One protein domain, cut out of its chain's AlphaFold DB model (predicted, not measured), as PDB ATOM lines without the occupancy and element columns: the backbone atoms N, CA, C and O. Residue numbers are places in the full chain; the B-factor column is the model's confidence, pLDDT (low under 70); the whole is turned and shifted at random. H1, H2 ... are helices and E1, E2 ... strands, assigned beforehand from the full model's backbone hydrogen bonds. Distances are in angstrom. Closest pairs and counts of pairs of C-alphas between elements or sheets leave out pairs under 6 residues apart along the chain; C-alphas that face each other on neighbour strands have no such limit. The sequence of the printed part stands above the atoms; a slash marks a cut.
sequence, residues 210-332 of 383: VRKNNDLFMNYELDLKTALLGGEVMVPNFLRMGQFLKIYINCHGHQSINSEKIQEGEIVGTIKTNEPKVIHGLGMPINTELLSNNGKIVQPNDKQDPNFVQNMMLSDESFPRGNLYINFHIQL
ATOM      1  N   VAL A 210     -15.058 -36.453  11.701       94.38
ATOM      2  CA  VAL A 210     -14.803 -35.995  10.344       94.38
ATOM      3  C   VAL A 210     -13.336 -35.616  10.248       94.38
ATOM      4  O   VAL A 210     -12.860 -34.714  10.933       94.38
ATOM      5  N   ARG A 211     -12.601 -36.318   9.386       95.06
ATOM      6  CA  ARG A 211     -11.209 -35.984   9.084       95.06
ATOM      7  C   ARG A 211     -11.167 -34.877   8.038       95.06
ATOM      8  O   ARG A 211     -11.755 -35.022   6.967       95.06
ATOM      9  N   LYS A 212     -10.401 -33.821   8.303       93.69
ATOM     10  CA  LYS A 212     -10.045 -32.801   7.313       93.69
ATOM     11  C   LYS A 212      -8.532 -32.633   7.315       93.69
ATOM     12  O   LYS A 212      -7.953 -32.108   8.259       93.69
ATOM     13  N   ASN A 213      -7.887 -33.077   6.238       91.06
ATOM     14  CA  ASN A 213      -6.430 -33.164   6.143       91.06
ATOM     15  C   ASN A 213      -5.838 -34.017   7.280       91.06
ATOM     16  O   ASN A 213      -6.034 -35.235   7.302       91.06
ATOM     17  N   ASN A 214      -5.124 -33.375   8.203       92.75
ATOM     18  CA  ASN A 214      -4.471 -34.018   9.338       92.75
ATOM     19  C   ASN A 214      -5.246 -33.792  10.645       92.75
ATOM     20  O   ASN A 214      -4.910 -34.387  11.661       92.75
ATOM     21  N   ASP A 215      -6.298 -32.977  10.611       95.00
ATOM     22  CA  ASP A 215      -7.093 -32.637  11.782       95.00
ATOM     23  C   ASP A 215      -8.387 -33.451  11.823       95.00
ATOM     24  O   ASP A 215      -8.924 -33.888  10.794       95.00
ATOM     25  N   LEU A 216      -8.894 -33.645  13.036       95.19
ATOM     26  CA  LEU A 216     -10.143 -34.338  13.313       95.19
ATOM     27  C   LEU A 216     -11.167 -33.360  13.875       95.19
ATOM     28  O   LEU A 216     -10.828 -32.488  14.665       95.19
ATOM     29  N   PHE A 217     -12.422 -33.521  13.478       95.06
ATOM     30  CA  PHE A 217     -13.546 -32.715  13.938       95.06
ATOM     31  C   PHE A 217     -14.615 -33.636  14.510       95.06
ATOM     32  O   PHE A 217     -14.950 -34.644  13.886       95.06
ATOM     33  N   MET A 218     -15.167 -33.284  15.665       94.12
ATOM     34  CA  MET A 218     -16.296 -33.991  16.262       94.12
ATOM     35  C   MET A 218     -17.270 -33.031  16.931       94.12
ATOM     36  O   MET A 218     -16.891 -31.963  17.408       94.12
ATOM     37  N   ASN A 219     -18.523 -33.465  17.005       93.06
ATOM     38  CA  ASN A 219     -19.540 -32.835  17.832       93.06
ATOM     39  C   ASN A 219     -19.739 -33.702  19.074       93.06
ATOM     40  O   ASN A 219     -19.825 -34.926  18.959       93.06
ATOM     41  N   TYR A 220     -19.799 -33.076  20.245       92.31
ATOM     42  CA  TYR A 220     -20.018 -33.776  21.504       92.31
ATOM     43  C   TYR A 220     -21.055 -33.044  22.348       92.31
ATOM     44  O   TYR A 220     -20.997 -31.823  22.496       92.31
ATOM     45  N   GLU A 221     -22.001 -33.793  22.895       92.06
ATOM     46  CA  GLU A 221     -23.000 -33.261  23.815       92.06
ATOM     47  C   GLU A 221     -22.418 -33.234  25.226       92.06
ATOM     48  O   GLU A 221     -21.869 -34.226  25.698       92.06
ATOM     49  N   LEU A 222     -22.487 -32.075  25.875       91.69
ATOM     50  CA  LEU A 222     -21.854 -31.836  27.164       91.69
ATOM     51  C   LEU A 222     -22.866 -31.318  28.180       91.69
ATOM     52  O   LEU A 222     -23.623 -30.393  27.893       91.69
ATOM     53  N   ASP A 223     -22.816 -31.853  29.393       90.50
ATOM     54  CA  ASP A 223     -23.663 -31.397  30.490       90.50
ATOM     55  C   ASP A 223     -23.349 -29.949  30.886       90.50
ATOM     56  O   ASP A 223     -22.181 -29.548  30.987       90.50
ATOM     57  N   LEU A 224     -24.389 -29.178  31.221       88.06
ATOM     58  CA  LEU A 224     -24.249 -27.800  31.704       88.06
ATOM     59  C   LEU A 224     -23.305 -27.692  32.914       88.06
ATOM     60  O   LEU A 224     -22.492 -26.772  32.987       88.06
ATOM     61  N   LYS A 225     -23.377 -28.652  33.848       87.56
ATOM     62  CA  LYS A 225     -22.513 -28.688  35.038       87.56
ATOM     63  C   LYS A 225     -21.035 -28.726  34.651       87.56
ATOM     64  O   LYS A 225     -20.254 -27.921  35.150       87.56
ATOM     65  N   THR A 226     -20.665 -29.638  33.757       87.94
ATOM     66  CA  THR A 226     -19.281 -29.821  33.305       87.94
ATOM     67  C   THR A 226     -18.822 -28.651  32.437       87.94
ATOM     68  O   THR A 226     -17.673 -28.230  32.534       87.94
ATOM     69  N   ALA A 227     -19.722 -28.064  31.643       87.12
ATOM     70  CA  ALA A 227     -19.423 -26.873  30.853       87.12
ATOM     71  C   ALA A 227     -19.069 -25.650  31.725       87.12
ATOM     72  O   ALA A 227     -18.181 -24.879  31.363       87.12
ATOM     73  N   LEU A 228     -19.744 -25.480  32.870       84.56
ATOM     74  CA  LEU A 228     -19.540 -24.348  33.782       84.56
ATOM     75  C   LEU A 228     -18.406 -24.577  34.788       84.56
ATOM     76  O   LEU A 228     -17.609 -23.677  35.023       84.56
ATOM     77  N   LEU A 229     -18.339 -25.757  35.402       82.81
ATOM     78  CA  LEU A 229     -17.393 -26.038  36.488       82.81
ATOM     79  C   LEU A 229     -16.085 -26.672  36.001       82.81
ATOM     80  O   LEU A 229     -15.117 -26.726  36.758       82.81
ATOM     81  N   GLY A 230     -16.045 -27.144  34.754       84.88
ATOM     82  CA  GLY A 230     -14.981 -28.020  34.281       84.88
ATOM     83  C   GLY A 230     -15.111 -29.435  34.852       84.88
ATOM     84  O   GLY A 230     -16.062 -29.765  35.566       84.88
ATOM     85  N   GLY A 231     -14.154 -30.294  34.513       83.69
ATOM     86  CA  GLY A 231     -14.107 -31.678  34.978       83.69
ATOM     87  C   GLY A 231     -13.550 -32.655  33.948       83.69
ATOM     88  O   GLY A 231     -13.009 -32.272  32.912       83.69
ATOM     89  N   GLU A 232     -13.681 -33.941  34.256       87.00
ATOM     90  CA  GLU A 232     -13.300 -35.036  33.366       87.00
ATOM     91  C   GLU A 232     -14.483 -35.451  32.484       87.00
ATOM     92  O   GLU A 232     -15.592 -35.666  32.974       87.00
ATOM     93  N   VAL A 233     -14.231 -35.605  31.185       88.88
ATOM     94  CA  VAL A 233     -15.199 -36.089  30.198       88.88
ATOM     95  C   VAL A 233     -14.651 -37.332  29.515       88.88
ATOM     96  O   VAL A 233     -13.527 -37.349  29.016       88.88
ATOM     97  N   MET A 234     -15.479 -38.371  29.460       90.25
ATOM     98  CA  MET A 234     -15.175 -39.629  28.787       90.25
ATOM     99  C   MET A 234     -15.969 -39.699  27.487       90.25
ATOM    100  O   MET A 234     -17.156 -40.007  27.499       90.25
ATOM    101  N   VAL A 235     -15.313 -39.426  26.362       90.12
ATOM    102  CA  VAL A 235     -15.922 -39.511  25.030       90.12
ATOM    103  C   VAL A 235     -15.901 -40.973  24.566       90.12
ATOM    104  O   VAL A 235     -14.816 -41.519  24.345       90.12
ATOM    105  N   PRO A 236     -17.057 -41.643  24.406       90.75
ATOM    106  CA  PRO A 236     -17.107 -43.009  23.901       90.75
ATOM    107  C   PRO A 236     -16.875 -43.059  22.388       90.75
ATOM    108  O   PRO A 236     -17.125 -42.095  21.667       90.75
ATOM    109  N   ASN A 237     -16.471 -44.229  21.890       88.69
ATOM    110  CA  ASN A 237     -16.346 -44.535  20.462       88.69
ATOM    111  C   ASN A 237     -15.474 -43.541  19.675       88.69
ATOM    112  O   ASN A 237     -15.842 -43.170  18.563       88.69
ATOM    113  N   PHE A 238     -14.339 -43.104  20.236       87.06
ATOM    114  CA  PHE A 238     -13.501 -42.092  19.588       87.06
ATOM    115  C   PHE A 238     -13.001 -42.569  18.213       87.06
ATOM    116  O   PHE A 238     -13.483 -42.087  17.202       87.06
ATOM    117  N   LEU A 239     -12.090 -43.548  18.149       86.44
ATOM    118  CA  LEU A 239     -11.562 -44.081  16.874       86.44
ATOM    119  C   LEU A 239     -12.075 -45.479  16.539       86.44
ATOM    120  O   LEU A 239     -12.145 -45.869  15.376       86.44
ATOM    121  N   ARG A 240     -12.375 -46.256  17.580       86.94
ATOM    122  CA  ARG A 240     -12.961 -47.590  17.499       86.94
ATOM    123  C   ARG A 240     -14.179 -47.646  18.390       86.94
ATOM    124  O   ARG A 240     -14.227 -46.983  19.428       86.94
ATOM    125  N   MET A 241     -15.116 -48.511  18.028       83.56
ATOM    126  CA  MET A 241     -16.232 -48.834  18.906       83.56
ATOM    127  C   MET A 241     -15.705 -49.390  20.237       83.56
ATOM    128  O   MET A 241     -14.831 -50.256  20.251       83.56
ATOM    129  N   GLY A 242     -16.199 -48.850  21.350       85.00
ATOM    130  CA  GLY A 242     -15.772 -49.198  22.709       85.00
ATOM    131  C   GLY A 242     -14.482 -48.523  23.192       85.00
ATOM    132  O   GLY A 242     -14.113 -48.703  24.349       85.00
ATOM    133  N   GLN A 243     -13.794 -47.731  22.358       88.94
ATOM    134  CA  GLN A 243     -12.643 -46.943  22.805       88.94
ATOM    135  C   GLN A 243     -13.108 -45.621  23.417       88.94
ATOM    136  O   GLN A 243     -13.773 -44.830  22.749       88.94
ATOM    137  N   PHE A 244     -12.697 -45.364  24.657       89.62
ATOM    138  CA  PHE A 244     -12.954 -44.104  25.348       89.62
ATOM    139  C   PHE A 244     -11.769 -43.151  25.194       89.62
ATOM    140  O   PHE A 244     -10.616 -43.562  25.339       89.62
ATOM    141  N   LEU A 245     -12.057 -41.883  24.914       89.56
ATOM    142  CA  LEU A 245     -11.100 -40.790  24.996       89.56
ATOM    143  C   LEU A 245     -11.405 -39.980  26.256       89.56
ATOM    144  O   LEU A 245     -12.492 -39.426  26.400       89.56
ATOM    145  N   LYS A 246     -10.431 -39.929  27.163       89.25
ATOM    146  CA  LYS A 246     -10.502 -39.147  28.392       89.25
ATOM    147  C   LYS A 246      -9.984 -37.738  28.127       89.25
ATOM    148  O   LYS A 246      -8.858 -37.582  27.663       89.25
ATOM    149  N   ILE A 247     -10.810 -36.738  28.408       88.12
ATOM    150  CA  ILE A 247     -10.527 -35.321  28.172       88.12
ATOM    151  C   ILE A 247     -10.726 -34.569  29.482       88.12
ATOM    152  O   ILE A 247     -11.698 -34.810  30.198       88.12
ATOM    153  N   TYR A 248      -9.825 -33.638  29.775       85.81
ATOM    154  CA  TYR A 248      -9.958 -32.747  30.921       85.81
ATOM    155  C   TYR A 248     -10.356 -31.352  30.456       85.81
ATOM    156  O   TYR A 248      -9.752 -30.793  29.541       85.81
ATOM    157  N   ILE A 249     -11.392 -30.809  31.086       86.50
ATOM    158  CA  ILE A 249     -11.929 -29.484  30.810       86.50
ATOM    159  C   ILE A 249     -11.609 -28.584  31.996       86.50
ATOM    160  O   ILE A 249     -12.131 -28.771  33.095       86.50
ATOM    161  N   ASN A 250     -10.787 -27.576  31.740       80.75
ATOM    162  CA  ASN A 250     -10.382 -26.567  32.699       80.75
ATOM    163  C   ASN A 250     -11.135 -25.265  32.408       80.75
ATOM    164  O   ASN A 250     -10.727 -24.421  31.598       80.75
ATOM    165  N   CYS A 251     -12.279 -25.125  33.077       70.12
ATOM    166  CA  CYS A 251     -13.074 -23.908  33.065       70.12
ATOM    167  C   CYS A 251     -12.675 -23.033  34.269       70.12
ATOM    168  O   CYS A 251     -12.625 -23.489  35.409       70.12
ATOM    169  N   HIS A 252     -12.406 -21.751  34.021       63.03
ATOM    170  CA  HIS A 252     -12.341 -20.685  35.036       63.03
ATOM    171  C   HIS A 252     -11.194 -20.686  36.068       63.03
ATOM    172  O   HIS A 252     -11.262 -19.918  37.024       63.03
ATOM    173  N   GLY A 253     -10.102 -21.435  35.873       54.47
ATOM    174  CA  GLY A 253      -8.836 -21.148  36.572       54.47
ATOM    175  C   GLY A 253      -8.856 -21.281  38.106       54.47
ATOM    176  O   GLY A 253      -7.987 -20.726  38.772       54.47
ATOM    177  N   HIS A 254      -9.815 -22.014  38.685       56.88
ATOM    178  CA  HIS A 254      -9.815 -22.309  40.120       56.88
ATOM    179  C   HIS A 254      -8.577 -23.157  40.474       56.88
ATOM    180  O   HIS A 254      -8.505 -24.331  40.115       56.88
ATOM    181  N   GLN A 255      -7.601 -22.571  41.180       54.91
ATOM    182  CA  GLN A 255      -6.279 -23.175  41.457       54.91
ATOM    183  C   GLN A 255      -6.334 -24.536  42.174       54.91
ATOM    184  O   GLN A 255      -5.390 -25.314  42.101       54.91
ATOM    185  N   SER A 256      -7.434 -24.846  42.864       60.25
ATOM    186  CA  SER A 256      -7.643 -26.135  43.535       60.25
ATOM    187  C   SER A 256      -7.990 -27.286  42.584       60.25
ATOM    188  O   SER A 256      -7.863 -28.444  42.970       60.25
ATOM    189  N   ILE A 257      -8.471 -26.979  41.376       55.62
ATOM    190  CA  ILE A 257      -8.935 -27.952  40.369       55.62
ATOM    191  C   ILE A 257      -8.042 -27.899  39.118       55.62
ATOM    192  O   ILE A 257      -7.897 -28.896  38.418       55.62
ATOM    193  N   ASN A 258      -7.397 -26.756  38.875       55.12
ATOM    194  CA  ASN A 258      -6.674 -26.462  37.648       55.12
ATOM    195  C   ASN A 258      -5.163 -26.356  37.894       55.12
ATOM    196  O   ASN A 258      -4.712 -25.569  38.725       55.12
ATOM    197  N   SER A 259      -4.381 -27.129  37.137       58.78
ATOM    198  CA  SER A 259      -2.921 -27.001  37.070       58.78
ATOM    199  C   SER A 259      -2.546 -25.774  36.232       58.78
ATOM    200  O   SER A 259      -3.108 -25.561  35.163       58.78
ATOM    201  N   GLU A 260      -1.559 -24.984  36.668       59.22
ATOM    202  CA  GLU A 260      -1.014 -23.878  35.856       59.22
ATOM    203  C   GLU A 260      -0.289 -24.377  34.592       59.22
ATOM    204  O   GLU A 260      -0.126 -23.638  33.622       59.22
ATOM    205  N   LYS A 261       0.146 -25.642  34.588       61.62
ATOM    206  CA  LYS A 261       0.733 -26.297  33.416       61.62
ATOM    207  C   LYS A 261      -0.371 -27.010  32.644       61.62
ATOM    208  O   LYS A 261      -0.859 -28.030  33.127       61.62
ATOM    209  N   ILE A 262      -0.703 -26.474  31.469       62.47
ATOM    210  CA  ILE A 262      -1.598 -27.094  30.484       62.47
ATOM    211  C   ILE A 262      -1.016 -28.458  30.102       62.47
ATOM    212  O   ILE A 262       0.117 -28.529  29.616       62.47
ATOM    213  N   GLN A 263      -1.762 -29.533  30.343       65.44
ATOM    214  CA  GLN A 263      -1.368 -30.879  29.928       65.44
ATOM    215  C   GLN A 263      -1.780 -31.143  28.473       65.44
ATOM    216  O   GLN A 263      -2.776 -30.607  27.982       65.44
ATOM    217  N   GLU A 264      -1.034 -31.991  27.761       61.84
ATOM    218  CA  GLU A 264      -1.470 -32.471  26.445       61.84
ATOM    219  C   GLU A 264      -2.808 -33.209  26.590       61.84
ATOM    220  O   GLU A 264      -2.929 -34.143  27.382       61.84
ATOM    221  N   GLY A 265      -3.826 -32.770  25.848       67.25
ATOM    222  CA  GLY A 265      -5.190 -33.291  25.989       67.25
ATOM    223  C   GLY A 265      -6.153 -32.393  26.775       67.25
ATOM    224  O   GLY A 265      -7.348 -32.688  26.813       67.25
ATOM    225  N   GLU A 266      -5.668 -31.312  27.391       78.69
ATOM    226  CA  GLU A 266      -6.483 -30.409  28.206       78.69
ATOM    227  C   GLU A 266      -7.167 -29.323  27.365       78.69
ATOM    228  O   GLU A 266      -6.554 -28.678  26.511       78.69
ATOM    229  N   ILE A 267      -8.454 -29.101  27.629       81.44
ATOM    230  CA  ILE A 267      -9.228 -28.003  27.052       81.44
ATOM    231  C   ILE A 267      -9.229 -26.842  28.036       81.44
ATOM    232  O   ILE A 267      -9.724 -26.973  29.153       81.44
ATOM    233  N   VAL A 268      -8.730 -25.690  27.593       78.38
ATOM    234  CA  VAL A 268      -8.618 -24.492  28.428       78.38
ATOM    235  C   VAL A 268      -9.632 -23.430  28.007       78.38
ATOM    236  O   VAL A 268      -9.778 -23.104  26.824       78.38
ATOM    237  N   GLY A 269     -10.297 -22.843  29.002       78.81
ATOM    238  CA  GLY A 269     -11.155 -21.671  28.845       78.81
ATOM    239  C   GLY A 269     -12.647 -21.993  28.795       78.81
ATOM    240  O   GLY A 269     -13.073 -23.141  28.834       78.81
ATOM    241  N   THR A 270     -13.468 -20.945  28.724       81.56
ATOM    242  CA  THR A 270     -14.929 -21.083  28.774       81.56
ATOM    243  C   THR A 270     -15.461 -21.809  27.545       81.56
ATOM    244  O   THR A 270     -15.114 -21.464  26.409       81.56
ATOM    245  N   ILE A 271     -16.338 -22.784  27.770       86.00
ATOM    246  CA  ILE A 271     -17.034 -23.506  26.710       86.00
ATOM    247  C   ILE A 271     -18.232 -22.679  26.269       86.00
ATOM    248  O   ILE A 271     -19.120 -22.374  27.061       86.00
ATOM    249  N   LYS A 272     -18.249 -22.314  24.990       82.88
ATOM    250  CA  LYS A 272     -19.397 -21.676  24.358       82.88
ATOM    251  C   LYS A 272     -19.942 -22.598  23.287       82.88
ATOM    252  O   LYS A 272     -19.179 -23.225  22.556       82.88
ATOM    253  N   THR A 273     -21.259 -22.630  23.163       81.19
ATOM    254  CA  THR A 273     -21.926 -23.339  22.074       81.19
ATOM    255  C   THR A 273     -21.477 -22.756  20.731       81.19
ATOM    256  O   THR A 273     -21.446 -21.536  20.569       81.19
ATOM    257  N   ASN A 274     -21.154 -23.625  19.768       78.00
ATOM    258  CA  ASN A 274     -20.666 -23.292  18.418       78.00
ATOM    259  C   ASN A 274     -19.244 -22.701  18.336       78.00
ATOM    260  O   ASN A 274     -18.807 -22.335  17.244       78.00
ATOM    261  N   GLU A 275     -18.505 -22.618  19.446       87.06
ATOM    262  CA  GLU A 275     -17.081 -22.263  19.445       87.06
ATOM    263  C   GLU A 275     -16.255 -23.548  19.633       87.06
ATOM    264  O   GLU A 275     -16.191 -24.071  20.750       87.06
ATOM    265  N   PRO A 276     -15.641 -24.104  18.569       89.50
ATOM    266  CA  PRO A 276     -14.916 -25.360  18.683       89.50
ATOM    267  C   PRO A 276     -13.669 -25.186  19.551       89.50
ATOM    268  O   PRO A 276     -12.891 -24.245  19.373       89.50
ATOM    269  N   LYS A 277     -13.454 -26.126  20.469       90.44
ATOM    270  CA  LYS A 277     -12.245 -26.196  21.288       90.44
ATOM    271  C   LYS A 277     -11.220 -27.112  20.646       90.44
ATOM    272  O   LYS A 277     -11.568 -28.135  20.061       90.44
ATOM    273  N   VAL A 278      -9.958 -26.711  20.745       90.75
ATOM    274  CA  VAL A 278      -8.831 -27.405  20.124       90.75
ATOM    275  C   VAL A 278      -8.108 -28.219  21.178       90.75
ATOM    276  O   VAL A 278      -7.780 -27.699  22.240       90.75
ATOM    277  N   ILE A 279      -7.831 -29.473  20.851       90.00
ATOM    278  CA  ILE A 279      -6.934 -30.334  21.603       90.00
ATOM    279  C   ILE A 279      -5.749 -30.667  20.705       90.00
ATOM    280  O   ILE A 279      -5.894 -31.280  19.642       90.00
ATOM    281  N   HIS A 280      -4.570 -30.233  21.131       88.19
ATOM    282  CA  HIS A 280      -3.343 -30.425  20.376       88.19
ATOM    283  C   HIS A 280      -2.864 -31.879  20.425       88.19
ATOM    284  O   HIS A 280      -3.033 -32.561  21.433       88.19
ATOM    285  N   GLY A 281      -2.296 -32.365  19.319       87.12
ATOM    286  CA  GLY A 281      -1.662 -33.687  19.244       87.12
ATOM    287  C   GLY A 281      -2.613 -34.889  19.143       87.12
ATOM    288  O   GLY A 281      -2.149 -36.020  19.006       87.12
ATOM    289  N   LEU A 282      -3.934 -34.680  19.161       88.56
ATOM    290  CA  LEU A 282      -4.941 -35.751  19.044       88.56
ATOM    291  C   LEU A 282      -5.527 -35.929  17.631       88.56
ATOM    292  O   LEU A 282      -6.520 -36.636  17.460       88.56
ATOM    293  N   GLY A 283      -4.941 -35.292  16.616       91.06
ATOM    294  CA  GLY A 283      -5.318 -35.482  15.215       91.06
ATOM    295  C   GLY A 283      -4.635 -36.680  14.548       91.06
ATOM    296  O   GLY A 283      -4.062 -37.562  15.191       91.06
ATOM    297  N   MET A 284      -4.683 -36.698  13.217       93.00
ATOM    298  CA  MET A 284      -4.052 -37.730  12.397       93.00
ATOM    299  C   MET A 284      -2.533 -37.523  12.322       93.00
ATOM    300  O   MET A 284      -2.074 -36.377  12.286       93.00
ATOM    301  N   PRO A 285      -1.743 -38.605  12.243       92.06
ATOM    302  CA  PRO A 285      -0.303 -38.508  12.031       92.06
ATOM    303  C   PRO A 285       0.019 -37.942  10.644       92.06
ATOM    304  O   PRO A 285      -0.682 -38.194   9.660       92.06
ATOM    305  N   ILE A 286       1.105 -37.183  10.573       90.25
ATOM    306  CA  ILE A 286       1.590 -36.543   9.356       90.25
ATOM    307  C   ILE A 286       2.798 -37.327   8.857       90.25
ATOM    308  O   ILE A 286       3.888 -37.242   9.416       90.25
ATOM    309  N   ASN A 287       2.600 -38.073   7.775       86.69
ATOM    310  CA  ASN A 287       3.660 -38.846   7.142       86.69
ATOM    311  C   ASN A 287       4.303 -38.037   6.003       86.69
ATOM    312  O   ASN A 287       3.689 -37.802   4.959       86.69
ATOM    313  N   THR A 288       5.537 -37.579   6.218       82.81
ATOM    314  CA  THR A 288       6.297 -36.744   5.272       82.81
ATOM    315  C   THR A 288       6.732 -37.500   4.017       82.81
ATOM    316  O   THR A 288       6.813 -36.902   2.940       82.81
ATOM    317  N   GLU A 289       6.942 -38.813   4.107       79.62
ATOM    318  CA  GLU A 289       7.292 -39.657   2.960       79.62
ATOM    319  C   GLU A 289       6.124 -39.758   1.972       79.62
ATOM    320  O   GLU A 289       6.303 -39.602   0.763       79.62
ATOM    321  N   LEU A 290       4.899 -39.922   2.484       81.56
ATOM    322  CA  LEU A 290       3.688 -39.947   1.653       81.56
ATOM    323  C   LEU A 290       3.437 -38.617   0.949       81.56
ATOM    324  O   LEU A 290       3.027 -38.600  -0.213       81.56
ATOM    325  N   LEU A 291       3.699 -37.504   1.639       79.00
ATOM    326  CA  LEU A 291       3.578 -36.168   1.057       79.00
ATOM    327  C   LEU A 291       4.568 -35.970  -0.095       79.00
ATOM    328  O   LEU A 291       4.194 -35.430  -1.131       79.00
ATOM    329  N   SER A 292       5.799 -36.453   0.069       79.25
ATOM    330  CA  SER A 292       6.857 -36.344  -0.942       79.25
ATOM    331  C   SER A 292       6.558 -37.188  -2.188       79.25
ATOM    332  O   SER A 292       6.844 -36.771  -3.308       79.25
ATOM    333  N   ASN A 293       5.922 -38.348  -2.005       84.56
ATOM    334  CA  ASN A 293       5.594 -39.281  -3.085       84.56
ATOM    335  C   ASN A 293       4.201 -39.061  -3.704       84.56
ATOM    336  O   ASN A 293       3.704 -39.933  -4.421       84.56
ATOM    337  N   ASN A 294       3.550 -37.919  -3.447       86.19
ATOM    338  CA  ASN A 294       2.199 -37.610  -3.939       86.19
ATOM    339  C   ASN A 294       1.165 -38.710  -3.615       86.19
ATOM    340  O   ASN A 294       0.338 -39.055  -4.462       86.19
ATOM    341  N   GLY A 295       1.247 -39.306  -2.421       83.94
ATOM    342  CA  GLY A 295       0.332 -40.363  -1.975       83.94
ATOM    343  C   GLY A 295       0.537 -41.721  -2.655       83.94
ATOM    344  O   GLY A 295      -0.313 -42.596  -2.514       83.94
ATOM    345  N   LYS A 296       1.635 -41.927  -3.400       89.69
ATOM    346  CA  LYS A 296       1.965 -43.216  -4.028       89.69
ATOM    347  C   LYS A 296       2.983 -43.994  -3.203       89.69
ATOM    348  O   LYS A 296       4.067 -43.497  -2.913       89.69
ATOM    349  N   ILE A 297       2.663 -45.243  -2.888       88.94
ATOM    350  CA  ILE A 297       3.525 -46.142  -2.116       88.94
ATOM    351  C   ILE A 297       3.809 -47.367  -2.971       88.94
ATOM    352  O   ILE A 297       2.883 -48.079  -3.342       88.94
ATOM    353  N   VAL A 298       5.075 -47.638  -3.281       89.31
ATOM    354  CA  VAL A 298       5.461 -48.873  -3.978       89.31
ATOM    355  C   VAL A 298       5.899 -49.890  -2.936       89.31
ATOM    356  O   VAL A 298       6.849 -49.633  -2.200       89.31
ATOM    357  N   GLN A 299       5.212 -51.028  -2.870       86.94
ATOM    358  CA  GLN A 299       5.533 -52.100  -1.929       86.94
ATOM    359  C   GLN A 299       6.200 -53.272  -2.647       86.94
ATOM    360  O   GLN A 299       5.831 -53.585  -3.788       86.94
ATOM    361  N   PRO A 300       7.194 -53.918  -2.009       81.81
ATOM    362  CA  PRO A 300       7.773 -55.135  -2.543       81.81
ATOM    363  C   PRO A 300       6.716 -56.244  -2.575       81.81
ATOM    364  O   PRO A 300       5.813 -56.307  -1.746       81.81
ATOM    365  N   ASN A 301       6.844 -57.122  -3.562       71.56
ATOM    366  CA  ASN A 301       5.961 -58.270  -3.759       71.56
ATOM    367  C   ASN A 301       6.346 -59.462  -2.857       71.56
ATOM    368  O   ASN A 301       5.590 -60.427  -2.726       71.56
ATOM    369  N   ASP A 302       7.535 -59.414  -2.245       63.47
ATOM    370  CA  ASP A 302       8.083 -60.560  -1.537       63.47
ATOM    371  C   ASP A 302       7.249 -60.925  -0.311       63.47
ATOM    372  O   ASP A 302       7.020 -60.152   0.625       63.47
ATOM    373  N   LYS A 303       6.771 -62.172  -0.357       57.06
ATOM    374  CA  LYS A 303       6.126 -62.846   0.756       57.06
ATOM    375  C   LYS A 303       7.129 -62.859   1.910       57.06
ATOM    376  O   LYS A 303       8.127 -63.559   1.827       57.06
ATOM    377  N   GLN A 304       6.774 -62.199   3.011       53.66
ATOM    378  CA  GLN A 304       7.368 -62.430   4.331       53.66
ATOM    379  C   GLN A 304       8.801 -61.920   4.525       53.66
ATOM    380  O   GLN A 304       9.670 -62.679   4.936       53.66
ATOM    381  N   ASP A 305       9.008 -60.610   4.438       53.06
ATOM    382  CA  ASP A 305       9.870 -60.005   5.452       53.06
ATOM    383  C   ASP A 305       8.978 -59.608   6.634       53.06
ATOM    384  O   ASP A 305       8.406 -58.515   6.628       53.06
ATOM    385  N   PRO A 306       8.813 -60.460   7.671       54.09
ATOM    386  CA  PRO A 306       8.182 -60.020   8.914       54.09
ATOM    387  C   PRO A 306       8.905 -58.785   9.463       54.09
ATOM    388  O   PRO A 306       8.259 -57.900  10.005       54.09
ATOM    389  N   ASN A 307      10.209 -58.665   9.196       54.91
ATOM    390  CA  ASN A 307      11.012 -57.487   9.496       54.91
ATOM    391  C   ASN A 307      10.582 -56.236   8.717       54.91
ATOM    392  O   ASN A 307      10.719 -55.152   9.254       54.91
ATOM    393  N   PHE A 308      10.043 -56.327   7.496       59.97
ATOM    394  CA  PHE A 308       9.580 -55.147   6.750       59.97
ATOM    395  C   PHE A 308       8.359 -54.517   7.425       59.97
ATOM    396  O   PHE A 308       8.350 -53.322   7.715       59.97
ATOM    397  N   VAL A 309       7.361 -55.342   7.762       55.84
ATOM    398  CA  VAL A 309       6.176 -54.903   8.515       55.84
ATOM    399  C   VAL A 309       6.576 -54.445   9.914       55.84
ATOM    400  O   VAL A 309       6.119 -53.400  10.365       55.84
ATOM    401  N   GLN A 310       7.460 -55.192  10.580       53.53
ATOM    402  CA  GLN A 310       7.950 -54.861  11.913       53.53
ATOM    403  C   GLN A 310       8.731 -53.540  11.909       53.53
ATOM    404  O   GLN A 310       8.499 -52.725  12.783       53.53
ATOM    405  N   ASN A 311       9.589 -53.272  10.925       54.50
ATOM    406  CA  ASN A 311      10.374 -52.037  10.845       54.50
ATOM    407  C   ASN A 311       9.503 -50.811  10.538       54.50
ATOM    408  O   ASN A 311       9.802 -49.729  11.028       54.50
ATOM    409  N   MET A 312       8.410 -50.979   9.784       55.03
ATOM    410  CA  MET A 312       7.456 -49.899   9.497       55.03
ATOM    411  C   MET A 312       6.392 -49.710  10.596       55.03
ATOM    412  O   MET A 312       5.795 -48.638  10.674       55.03
ATOM    413  N   MET A 313       6.145 -50.733  11.431       51.78
ATOM    414  CA  MET A 313       5.309 -50.641  12.642       51.78
ATOM    415  C   MET A 313       6.093 -50.188  13.884       51.78
ATOM    416  O   MET A 313       5.514 -49.544  14.750       51.78
ATOM    417  N   LEU A 314       7.376 -50.551  14.003       44.75
ATOM    418  CA  LEU A 314       8.251 -50.215  15.137       44.75
ATOM    419  C   LEU A 314       8.920 -48.851  14.993       44.75
ATOM    420  O   LEU A 314       9.506 -48.372  15.961       44.75
ATOM    421  N   SER A 315       8.810 -48.199  13.835       47.62
ATOM    422  CA  SER A 315       9.004 -46.757  13.753       47.62
ATOM    423  C   SER A 315       7.788 -46.058  14.371       47.62
ATOM    424  O   SER A 315       7.065 -45.325  13.702       47.62
ATOM    425  N   ASP A 316       7.595 -46.256  15.674       48.19
ATOM    426  CA  ASP A 316       6.881 -45.337  16.567       48.19
ATOM    427  C   ASP A 316       7.755 -44.078  16.793       48.19
ATOM    428  O   ASP A 316       7.822 -43.503  17.878       48.19
ATOM    429  N   GLU A 317       8.483 -43.659  15.746       54.19
ATOM    430  CA  GLU A 317       8.925 -42.285  15.583       54.19
ATOM    431  C   GLU A 317       7.637 -41.480  15.665       54.19
ATOM    432  O   GLU A 317       6.766 -41.613  14.805       54.19
ATOM    433  N   SER A 318       7.476 -40.742  16.761       66.94
ATOM    434  CA  SER A 318       6.328 -39.892  17.047       66.94
ATOM    435  C   SER A 318       6.044 -39.003  15.836       66.94
ATOM    436  O   SER A 318       6.572 -37.893  15.730       66.94
ATOM    437  N   PHE A 319       5.213 -39.483  14.905       78.25
ATOM    438  CA  PHE A 319       4.793 -38.685  13.769       78.25
ATOM    439  C   PHE A 319       4.170 -37.415  14.341       78.25
ATOM    440  O   PHE A 319       3.331 -37.519  15.245       78.25
ATOM    441  N   PRO A 320       4.535 -36.225  13.838       88.00
ATOM    442  CA  PRO A 320       3.827 -35.025  14.234       88.00
ATOM    443  C   PRO A 320       2.346 -35.238  13.921       88.00
ATOM    444  O   PRO A 320       1.989 -35.724  12.845       88.00
ATOM    445  N   ARG A 321       1.487 -34.944  14.893       89.88
ATOM    446  CA  ARG A 321       0.043 -35.148  14.778       89.88
ATOM    447  C   ARG A 321      -0.651 -33.821  14.530       89.88
ATOM    448  O   ARG A 321      -0.192 -32.776  14.987       89.88
ATOM    449  N   GLY A 322      -1.766 -33.875  13.809       91.38
ATOM    450  CA  GLY A 322      -2.702 -32.757  13.753       91.38
ATOM    451  C   GLY A 322      -3.438 -32.555  15.080       91.38
ATOM    452  O   GLY A 322      -3.108 -33.147  16.113       91.38
ATOM    453  N   ASN A 323      -4.486 -31.745  15.036       93.00
ATOM    454  CA  ASN A 323      -5.304 -31.408  16.195       93.00
ATOM    455  C   ASN A 323      -6.683 -32.077  16.132       93.00
ATOM    456  O   ASN A 323      -7.176 -32.452  15.065       93.00
ATOM    457  N   LEU A 324      -7.328 -32.185  17.293       93.56
ATOM    458  CA  LEU A 324      -8.735 -32.549  17.423       93.56
ATOM    459  C   LEU A 324      -9.546 -31.298  17.772       93.56
ATOM    460  O   LEU A 324      -9.261 -30.615  18.751       93.56
ATOM    461  N   TYR A 325     -10.568 -31.013  16.980       93.62
ATOM    462  CA  TYR A 325     -11.519 -29.932  17.187       93.62
ATOM    463  C   TYR A 325     -12.838 -30.520  17.678       93.62
ATOM    464  O   TYR A 325     -13.465 -31.321  16.981       93.62
ATOM    465  N   ILE A 326     -13.272 -30.109  18.865       93.06
ATOM    466  CA  ILE A 326     -14.530 -30.554  19.463       93.06
ATOM    467  C   ILE A 326     -15.485 -29.374  19.539       93.06
ATOM    468  O   ILE A 326     -15.201 -28.371  20.194       93.06
ATOM    469  N   ASN A 327     -16.629 -29.497  18.876       93.06
ATOM    470  CA  ASN A 327     -17.739 -28.578  19.055       93.06
ATOM    471  C   ASN A 327     -18.662 -29.121  20.152       93.06
ATOM    472  O   ASN A 327     -19.272 -30.181  19.989       93.06
ATOM    473  N   PHE A 328     -18.739 -28.403  21.271       91.56
ATOM    474  CA  PHE A 328     -19.579 -28.792  22.397       91.56
ATOM    475  C   PHE A 328     -20.988 -28.226  22.253       91.56
ATOM    476  O   PHE A 328     -21.188 -27.010  22.178       91.56
ATOM    477  N   HIS A 329     -21.973 -29.117  22.273       91.81
ATOM    478  CA  HIS A 329     -23.379 -28.763  22.395       91.81
ATOM    479  C   HIS A 329     -23.800 -28.941  23.850       91.81
ATOM    480  O   HIS A 329     -23.862 -30.060  24.350       91.81
ATOM    481  N   ILE A 330     -24.043 -27.824  24.537       91.50
ATOM    482  CA  ILE A 330     -24.412 -27.850  25.952       91.50
ATOM    483  C   ILE A 330     -25.860 -28.328  26.075       91.50
ATOM    484  O   ILE A 330     -26.774 -27.656  25.591       91.50
ATOM    485  N   GLN A 331     -26.060 -29.467  26.731       90.06
ATOM    486  CA  GLN A 331     -27.383 -29.942  27.104       90.06
ATOM    487  C   GLN A 331     -27.880 -29.131  28.301       90.06
ATOM    488  O   GLN A 331     -27.261 -29.111  29.370       90.06
ATOM    489  N   LEU A 332     -28.990 -28.422  28.098       87.25
ATOM    490  CA  LEU A 332     -29.664 -27.701  29.166       87.25
ATOM    491  C   LEU A 332     -30.606 -28.669  29.897       87.25
ATOM    492  O   LEU A 332     -31.447 -29.279  29.235       87.25
TER     493      LEU A 332
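This is residues 210 to 332 of the 383 residues of the protein "CR-type domain-containing protein" of Candida orthopsilosis (strain 90-125) (UniProt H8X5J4). Two small sheets, E1 E2 E8 E6 and E3 E4 E5, stand partly face to face, near each other at E5 and E6, with the short helix H1 at one end of both. From the opposite end a wide, open loop with H2, E7 and H3 reaches far out and returns to E8, and makes much of the length. The printed part has 123 residues, with three named helices and eight named strands in the order E1 E2 H1 E3 E4 E5 E6 H2 E7 H3 E8; both sheets are mixed, and the class is mixed, helices and strands, with 61 residues in named elements, under half. The whole is loose, with a radius of gyration of the C-alphas of 18.8 A and spans of 58 by 29 by 27 A.

In the larger sheet, E2, residues 215 to 223, and E8, residues 324 to 331, are parallel inner strands at 20 degrees, with N 220 and O 327 3.0 A apart, within hydrogen-bond range. E1, residues 210 to 212, is an edge strand and forms a hairpin with E2, with N 210 and O 217 at 2.8 A. E6, residues 277 to 279, is the other edge strand, antiparallel to E8, with N 279 and O 324 at 2.8 A. In the second sheet, E3, residues 231 to 235, and E4, residues 245 to 250, form a hairpin, with N 233 and O 247 at 2.8 A. E5, residues 266 to 268, is parallel to E4, with N 250 and O 267 at 2.9 A. The closest C-alphas of E5 and E6 are those of Ile 267 and Ile 279, 6.4 A apart. H1, residues 224 to 229, only grazes both sheets; its closest C-alphas with E8 are those of Leu 224 and Ile 330, 5.8 A apart. H2, residues 288 to 292, and H3, residues 306 to 314, are on neither sheet and are apart. E7, residues 296 to 299, pairs with no named strand. In H1, H2 and H3 every O i to N i+4 pair is within hydrogen-bond range.

E2 runs 25.0 A from C-alpha 215 at (-7.093, -32.637, 11.782) to C-alpha 223 at (-23.663, -31.397, 30.490), and E8 runs 21.2 A, ending at C-alpha 331 at (-27.383, -29.942, 27.104). E4 measures 16.2 A, E3 12.8 A and H3 11.6 A, the last beginning at C-alpha 306 at (8.182, -60.020, 8.914).

The two C-alphas farthest apart, of His 254 and Asp 302, are 59.3 A apart. Residues 301 to 307 and 309 to 317 stand free. The printed part has no cut, and the link from E4 to E5, 15 residues, is long. Confidence is low, under 70, in residues 252 to 265 and 302 to 318.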